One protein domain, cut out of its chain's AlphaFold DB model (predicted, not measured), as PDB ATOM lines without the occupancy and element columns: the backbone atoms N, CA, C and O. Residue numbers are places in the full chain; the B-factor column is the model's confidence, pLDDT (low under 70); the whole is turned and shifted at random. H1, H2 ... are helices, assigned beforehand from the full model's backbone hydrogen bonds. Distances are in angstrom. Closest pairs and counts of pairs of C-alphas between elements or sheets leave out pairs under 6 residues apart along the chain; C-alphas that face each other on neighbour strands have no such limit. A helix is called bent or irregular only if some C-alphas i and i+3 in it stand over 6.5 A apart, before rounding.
ATOM      1  N   ILE A  45     -50.903  24.409  37.428       86.12
ATOM      2  CA  ILE A  45     -52.292  24.798  37.138       86.12
ATOM      3  C   ILE A  45     -53.315  23.706  37.522       86.12
ATOM      4  O   ILE A  45     -54.241  24.023  38.272       86.12
ATOM      5  N   PRO A  46     -53.176  22.428  37.107       87.00
ATOM      6  CA  PRO A  46     -54.130  21.386  37.497       87.00
ATOM      7  C   PRO A  46     -54.180  21.143  39.013       87.00
ATOM      8  O   PRO A  46     -55.252  20.870  39.550       87.00
ATOM      9  N   LEU A  47     -53.054  21.291  39.718       89.44
ATOM     10  CA  LEU A  47     -52.994  21.134  41.173       89.44
ATOM     11  C   LEU A  47     -53.796  22.234  41.879       89.44
ATOM     12  O   LEU A  47     -54.573  21.941  42.785       89.44
ATOM     13  N   TYR A  48     -53.657  23.487  41.437       89.88
ATOM     14  CA  TYR A  48     -54.424  24.608  41.988       89.88
ATOM     15  C   TYR A  48     -55.921  24.483  41.709       89.88
ATOM     16  O   TYR A  48     -56.732  24.767  42.591       89.88
ATOM     17  N   VAL A  49     -56.296  24.014  40.515       93.38
ATOM     18  CA  VAL A  49     -57.701  23.760  40.173       93.38
ATOM     19  C   VAL A  49     -58.291  22.706  41.107       93.38
ATOM     20  O   VAL A  49     -59.353  22.936  41.679       93.38
ATOM     21  N   LEU A  50     -57.594  21.590  41.334       93.00
ATOM     22  CA  LEU A  50     -58.054  20.550  42.257       93.00
ATOM     23  C   LEU A  50     -58.151  21.062  43.698       93.00
ATOM     24  O   LEU A  50     -59.161  20.833  44.363       93.00
ATOM     25  N   LEU A  51     -57.142  21.804  44.161       94.25
ATOM     26  CA  LEU A  51     -57.111  22.358  45.514       94.25
ATOM     27  C   LEU A  51     -58.254  23.349  45.770       94.25
ATOM     28  O   LEU A  51     -58.759  23.408  46.887       94.25
ATOM     29  N   ALA A  52     -58.687  24.100  44.755       93.19
ATOM     30  CA  ALA A  52     -59.831  25.000  44.864       93.19
ATOM     31  C   ALA A  52     -61.173  24.261  44.731       93.19
ATOM     32  O   ALA A  52     -62.120  24.552  45.460       93.19
ATOM     33  N   PHE A  53     -61.275  23.298  43.813       95.62
ATOM     34  CA  PHE A  53     -62.552  22.669  43.478       95.62
ATOM     35  C   PHE A  53     -63.032  21.692  44.555       95.62
ATOM     36  O   PHE A  53     -64.224  21.647  44.849       95.62
ATOM     37  N   VAL A  54     -62.122  20.944  45.182       95.50
ATOM     38  CA  VAL A  54     -62.458  19.981  46.245       95.50
ATOM     39  C   VAL A  54     -63.166  20.647  47.439       95.50
ATOM     40  O   VAL A  54     -64.292  20.259  47.740       95.50
ATOM     41  N   PRO A  55     -62.615  21.669  48.117       94.81
ATOM     42  CA  PRO A  55     -63.304  22.280  49.255       94.81
ATOM     43  C   PRO A  55     -64.625  22.951  48.853       94.81
ATOM     44  O   PRO A  55     -65.582  22.921  49.625       94.81
ATOM     45  N   LEU A  56     -64.716  23.511  47.641       95.00
ATOM     46  CA  LEU A  56     -65.946  24.129  47.144       95.00
ATOM     47  C   LEU A  56     -67.066  23.109  46.923       95.00
ATOM     48  O   LEU A  56     -68.213  23.379  47.282       95.00
ATOM     49  N   THR A  57     -66.759  21.932  46.374       95.12
ATOM     50  CA  THR A  57     -67.766  20.876  46.199       95.12
ATOM     51  C   THR A  57     -68.203  20.298  47.537       95.12
ATOM     52  O   THR A  57     -69.403  20.142  47.756       95.12
ATOM     53  N   PHE A  58     -67.276  20.077  48.475       96.19
ATOM     54  CA  PHE A  58     -67.616  19.662  49.840       96.19
ATOM     55  C   PHE A  58     -68.514  20.685  50.547       96.19
ATOM     56  O   PHE A  58     -69.513  20.305  51.158       96.19
ATOM     57  N   LEU A  59     -68.221  21.982  50.414       96.25
ATOM     58  CA  LEU A  59     -69.061  23.049  50.959       96.25
ATOM     59  C   LEU A  59     -70.456  23.044  50.319       96.25
ATOM     60  O   LEU A  59     -71.457  23.129  51.027       96.25
ATOM     61  N   ALA A  60     -70.539  22.928  48.993       95.88
ATOM     62  CA  ALA A  60     -71.810  22.916  48.274       95.88
ATOM     63  C   ALA A  60     -72.684  21.723  48.684       95.88
ATOM     64  O   ALA A  60     -73.872  21.901  48.964       95.88
ATOM     65  N   VAL A  61     -72.095  20.527  48.785       96.88
ATOM     66  CA  VAL A  61     -72.788  19.318  49.248       96.88
ATOM     67  C   VAL A  61     -73.211  19.462  50.709       96.88
ATOM     68  O   VAL A  61     -74.361  19.174  51.034       96.88
ATOM     69  N   GLY A  62     -72.343  19.984  51.579       95.56
ATOM     70  CA  GLY A  62     -72.666  20.225  52.987       95.56
ATOM     71  C   GLY A  62     -73.812  21.224  53.169       95.56
ATOM     72  O   GLY A  62     -74.750  20.972  53.923       95.56
ATOM     73  N   LEU A  63     -73.803  22.335  52.429       95.12
ATOM     74  CA  LEU A  63     -74.894  23.315  52.441       95.12
ATOM     75  C   LEU A  63     -76.195  22.731  51.891       95.12
ATOM     76  O   LEU A  63     -77.274  23.037  52.404       95.12
ATOM     77  N   TRP A  64     -76.109  21.892  50.861       95.69
ATOM     78  CA  TRP A  64     -77.268  21.216  50.295       95.69
ATOM     79  C   TRP A  64     -77.875  20.206  51.274       95.69
ATOM     80  O   TRP A  64     -79.084  20.251  51.504       95.69
ATOM     81  N   ALA A  65     -77.053  19.385  51.929       92.94
ATOM     82  CA  ALA A  65     -77.487  18.461  52.976       92.94
ATOM     83  C   ALA A  65     -78.137  19.211  54.150       92.94
ATOM     84  O   ALA A  65     -79.290  18.948  54.488       92.94
ATOM     85  N   CYS A  66     -77.485  20.257  54.670       92.12
ATOM     86  CA  CYS A  66     -78.051  21.131  55.702       92.12
ATOM     87  C   CYS A  66     -79.390  21.755  55.274       92.12
ATOM     88  O   CYS A  66     -80.306  21.939  56.082       92.12
ATOM     89  N   ARG A  67     -79.532  22.122  53.997       90.00
ATOM     90  CA  ARG A  67     -80.781  22.669  53.458       90.00
ATOM     91  C   ARG A  67     -81.884  21.613  53.409       90.00
ATOM     92  O   ARG A  67     -83.034  21.962  53.687       90.00
ATOM     93  N   LEU A  68     -81.560  20.371  53.057       88.12
ATOM     94  CA  LEU A  68     -82.499  19.249  53.072       88.12
ATOM     95  C   LEU A  68     -82.948  18.924  54.492       88.12
ATOM     96  O   LEU A  68     -84.149  18.863  54.737       88.12
ATOM     97  N   GLU A  69     -82.018  18.837  55.439       85.44
ATOM     98  CA  GLU A  69     -82.330  18.616  56.854       85.44
ATOM     99  C   GLU A  69     -83.233  19.716  57.405       85.44
ATOM    100  O   GLU A  69     -84.251  19.436  58.028       85.44
ATOM    101  N   ARG A  70     -82.957  20.988  57.096       78.94
ATOM    102  CA  ARG A  70     -83.839  22.102  57.488       78.94
ATOM    103  C   ARG A  70     -85.215  22.052  56.827       78.94
ATOM    104  O   ARG A  70     -86.140  22.701  57.313       78.94
ATOM    105  N   ARG A  71     -85.371  21.385  55.683       76.44
ATOM    106  CA  ARG A  71     -86.688  21.163  55.064       76.44
ATOM    107  C   ARG A  71     -87.407  19.993  55.732       76.44
ATOM    108  O   ARG A  71     -88.577  20.146  56.061       76.44
ATOM    109  N   ALA A  72     -86.700  18.902  56.012       73.56
ATOM    110  CA  ALA A  72     -87.225  17.751  56.742       73.56
ATOM    111  C   ALA A  72     -87.650  18.123  58.176       73.56
ATOM    112  O   ALA A  72     -88.770  17.834  58.581       73.56
ATOM    113  N   ALA A  73     -86.826  18.885  58.898       71.19
ATOM    114  CA  ALA A  73     -87.129  19.362  60.245       71.19
ATOM    115  C   ALA A  73     -88.361  20.283  60.285       71.19
ATOM    116  O   ALA A  73     -89.139  20.235  61.232       71.19
ATOM    117  N   ARG A  74     -88.592  21.097  59.243       61.94
ATOM    118  CA  ARG A  74     -89.822  21.904  59.130       61.94
ATOM    119  C   ARG A  74     -91.066  21.053  58.878       61.94
ATOM    120  O   ARG A  74     -92.140  21.459  59.302       61.94
ATOM    121  N   ALA A  75     -90.927  19.900  58.226       61.62
ATOM    122  CA  ALA A  75     -92.021  18.944  58.059       61.62
ATOM    123  C   ALA A  75     -92.307  18.149  59.351       61.62
ATOM    124  O   ALA A  75     -93.452  17.794  59.609       61.62
ATOM    125  N   GLN A  76     -91.290  17.906  60.185       59.94
ATOM    126  CA  GLN A  76     -91.424  17.215  61.479       59.94
ATOM    127  C   GLN A  76     -91.907  18.130  62.615       59.94
ATOM    128  O   GLN A  76     -92.593  17.674  63.526       59.94
ATOM    129  N   ALA A  77     -91.624  19.436  62.544       57.16
ATOM    130  CA  ALA A  77     -92.041  20.414  63.553       57.16
ATOM    131  C   ALA A  77     -93.569  20.506  63.752       57.16
ATOM    132  O   ALA A  77     -94.014  21.011  64.777       57.16
ATOM    133  N   SER A  78     -94.371  20.009  62.804       56.69
ATOM    134  CA  SER A  78     -95.834  19.939  62.914       56.69
ATOM    135  C   SER A  78     -96.378  18.620  63.485       56.69
ATOM    136  O   SER A  78     -97.587  18.523  63.673       56.69
ATOM    137  N   GLY A  79     -95.536  17.605  63.722       56.19
ATOM    138  CA  GLY A  79     -95.964  16.260  64.148       56.19
ATOM    139  C   GLY A  79     -95.554  15.849  65.568       56.19
ATOM    140  O   GLY A  79     -96.204  14.996  66.161       56.19
ATOM    141  N   ASP A  80     -94.529  16.477  66.145       53.09
ATOM    142  CA  ASP A  80     -93.895  16.041  67.404       53.09
ATOM    143  C   ASP A  80     -94.534  16.633  68.678       53.09
ATOM    144  O   ASP A  80     -93.846  16.994  69.634       53.09
ATOM    145  N   ILE A  81     -95.864  16.742  68.731       57.09
ATOM    146  CA  ILE A  81     -96.562  17.214  69.945       57.09
ATOM    147  C   ILE A  81     -96.413  16.188  71.087       57.09
ATOM    148  O   ILE A  81     -96.248  16.567  72.246       57.09
ATOM    149  N   GLU A  82     -96.372  14.891  70.770       55.28
ATOM    150  CA  GLU A  82     -96.297  13.822  71.777       55.28
ATOM    151  C   GLU A  82     -94.903  13.647  72.408       55.28
ATOM    152  O   GLU A  82     -94.786  13.185  73.540       55.28
ATOM    153  N   LEU A  83     -93.832  14.075  71.729       54.81
ATOM    154  CA  LEU A  83     -92.464  14.030  72.270       54.81
ATOM    155  C   LEU A  83     -92.078  15.300  73.046       54.81
ATOM    156  O   LEU A  83     -91.070  15.307  73.759       54.81
ATOM    157  N   GLN A  84     -92.857  16.378  72.927       53.84
ATOM    158  CA  GLN A  84     -92.629  17.613  73.680       53.84
ATOM    159  C   GLN A  84     -93.071  17.485  75.140       53.84
ATOM    160  O   GLN A  84     -92.335  17.913  76.028       53.84
ATOM    161  N   THR A  85     -94.190  16.809  75.409       56.03
ATOM    162  CA  THR A  85     -94.703  16.599  76.776       56.03
ATOM    163  C   THR A  85     -93.747  15.761  77.631       56.03
ATOM    164  O   THR A  85     -93.525  16.072  78.801       56.03
ATOM    165  N   LEU A  86     -93.093  14.756  77.039       53.91
ATOM    166  CA  LEU A  86     -92.092  13.929  77.727       53.91
ATOM    167  C   LEU A  86     -90.752  14.653  77.942       53.91
ATOM    168  O   LEU A  86     -90.047  14.375  78.912       53.91
ATOM    169  N   ARG A  87     -90.393  15.606  77.070       52.97
ATOM    170  CA  ARG A  87     -89.169  16.414  77.220       52.97
ATOM    171  C   ARG A  87     -89.294  17.499  78.288       52.97
ATOM    172  O   ARG A  87     -88.295  17.779  78.948       52.97
ATOM    173  N   THR A  88     -90.485  18.062  78.483       54.31
ATOM    174  CA  THR A  88     -90.767  19.020  79.566       54.31
ATOM    175  C   THR A  88     -90.564  18.391  80.944       54.31
ATOM    176  O   THR A  88     -90.001  19.025  81.832       54.31
ATOM    177  N   PHE A  89     -90.928  17.117  81.120       51.56
ATOM    178  CA  PHE A  89     -90.828  16.460  82.426       51.56
ATOM    179  C   PHE A  89     -89.381  16.196  82.870       51.56
ATOM    180  O   PHE A  89     -89.067  16.266  84.055       51.56
ATOM    181  N   TRP A  90     -88.484  15.906  81.923       54.78
ATOM    182  CA  TRP A  90     -87.101  15.536  82.236       54.78
ATOM    183  C   TRP A  90     -86.132  16.718  82.295       54.78
ATOM    184  O   TRP A  90     -85.088  16.613  82.936       54.78
ATOM    185  N   PHE A  91     -86.462  17.846  81.658       48.84
ATOM    186  CA  PHE A  91     -85.552  18.989  81.556       48.84
ATOM    187  C   PHE A  91     -86.252  20.341  81.781       48.84
ATOM    188  O   PHE A  91     -86.408  21.115  80.831       48.84
ATOM    189  N   PRO A  92     -86.598  20.688  83.040       53.94
ATOM    190  CA  PRO A  92     -87.299  21.936  83.376       53.94
ATOM    191  C   PRO A  92     -86.540  23.208  82.965       53.94
ATOM    192  O   PRO A  92     -87.136  24.238  82.664       53.94
ATOM    193  N   TRP A  93     -85.205  23.157  82.900       56.06
ATOM    194  CA  TRP A  93     -84.381  24.315  82.526       56.06
ATOM    195  C   TRP A  93     -84.466  24.681  81.039       56.06
ATOM    196  O   TRP A  93     -84.017  25.757  80.641       56.06
ATOM    197  N   ARG A  94     -85.017  23.807  80.187       52.66
ATOM    198  CA  ARG A  94     -85.135  24.078  78.749       52.66
ATOM    199  C   ARG A  94     -86.247  25.094  78.450       52.66
ATOM    200  O   ARG A  94     -86.146  25.814  77.461       52.66
ATOM    201  N   GLU A  95     -87.237  25.217  79.333       51.16
ATOM    202  CA  GLU A  95     -88.298  26.234  79.247       51.16
ATOM    203  C   GLU A  95     -87.821  27.620  79.703       51.16
ATOM    204  O   GLU A  95     -88.286  28.645  79.198       51.16
ATOM    205  N   ALA A  96     -86.809  27.671  80.576       47.91
ATOM    206  CA  ALA A  96     -86.115  28.919  80.879       47.91
ATOM    207  C   ALA A  96     -85.351  29.440  79.648       47.91
ATOM    208  O   ALA A  96     -85.316  30.643  79.411       47.91
ATOM    209  N   ALA A  97     -84.794  28.559  78.808       49.09
ATOM    210  CA  ALA A  97     -84.056  28.965  77.609       49.09
ATOM    211  C   ALA A  97     -84.955  29.522  76.488       49.09
ATOM    212  O   ALA A  97     -84.526  30.402  75.748       49.09
ATOM    213  N   THR A  98     -86.202  29.061  76.353       49.38
ATOM    214  CA  THR A  98     -87.126  29.577  75.323       49.38
ATOM    215  C   THR A  98     -87.841  30.863  75.731       49.38
ATOM    216  O   THR A  98     -88.259  31.616  74.855       49.38
ATOM    217  N   THR A  99     -87.933  31.167  77.029       45.19
ATOM    218  CA  THR A  99     -88.499  32.433  77.531       45.19
ATOM    219  C   THR A  99     -87.449  33.510  77.824       45.19
ATOM    220  O   THR A  99     -87.804  34.683  77.920       45.19
ATOM    221  N   THR A 100     -86.158  33.161  77.915       45.25
ATOM    222  CA  THR A 100     -85.084  34.105  78.300       45.25
ATOM    223  C   THR A 100     -83.868  34.117  77.375       45.25
ATOM    224  O   THR A 100     -82.789  34.544  77.773       45.25
ATOM    225  N   LEU A 101     -84.009  33.710  76.113       43.31
ATOM    226  CA  LEU A 101     -83.060  34.145  75.088       43.31
ATOM    227  C   LEU A 101     -83.546  35.502  74.567       43.31
ATOM    228  O   LEU A 101     -84.478  35.527  73.761       43.31
TER     229      LEU A 101
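AT A GLANCE: This is residues 45 to 101 of the 227 residues of an uncharacterized protein of Verticillium dahliae VDG1 (UniProt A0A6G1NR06). One long helix, H1, makes most of the length, and beyond Gln 76 the backbone turns aside through two short helices, H2 and then H3, like the small crook of a long staff. There is no packed core: H1 stands out as a bare shaft, and the two short helices are near each other only around the turn that joins them. The printed part has 57 residues with three named helices, in the order H1, H2, H3 along the chain, and no named strand; its class is all helix. It is extended, with a radius of gyration of the C-alphas of 19.9 A, and the C-alphas span 60 by 24 by 17 A.

HOW THE PARTS SIT: Start at Ile 45 and read along H1, residues 45 to 76, which touches no helix. Past a tight link of 4 residues you reach H2, residues 81 to 90; H1 and H2 are apart, with no C-alpha of the one within 8 A of the other. After another tight link, of 2 residues, comes H3, residues 93 to 99, which is apart from H1. Look next at Thr 88 and Arg 94, the closest C-alphas of H2 and H3, 7.6 A apart. H2 and H3 are close but not clearly touching, with 2 pairs of C-alphas within 8 A. They run opposite ways at a steep tilt of 57 degrees, and their centres are 13.4 A apart. In the backbone of H3 every O i to N i+4 pair is within hydrogen-bond range; in H1 it is 25 of 28, and in H2 2 of 6, beside 2 of 7 O i to N i+3 pairs.

IN THESE COORDINATES: Find C-alpha 45 at (-52.292, 24.798, 37.138); from there H1 runs 46.7 A to C-alpha 76 at (-91.424, 17.215, 61.479). H1 is neither bent nor irregular, but only just: C-alphas 52 and 55 are 6.2 A apart. H2 runs 15.6 A from Ile 81 to Trp 90. H3 runs 10.4 A from Trp 93 to Thr 99, whose C-alpha is at (-88.499, 32.433, 77.531).

THE WHOLE: The two C-alphas farthest apart are those of Ile 45 and Phe 89, at 60.0 A; the first and last printed C-alphas, of Ile 45 and Leu 101, are 49.7 A apart. The printed part has no cut and no long link. In the B-factor column the mean pLDDT of the printed part is 72.2. Residues 74 to 101, of which 74 to 76 belong to H1, are under 70; the means are 88 for H1, 54 for H2 and 50 for H3.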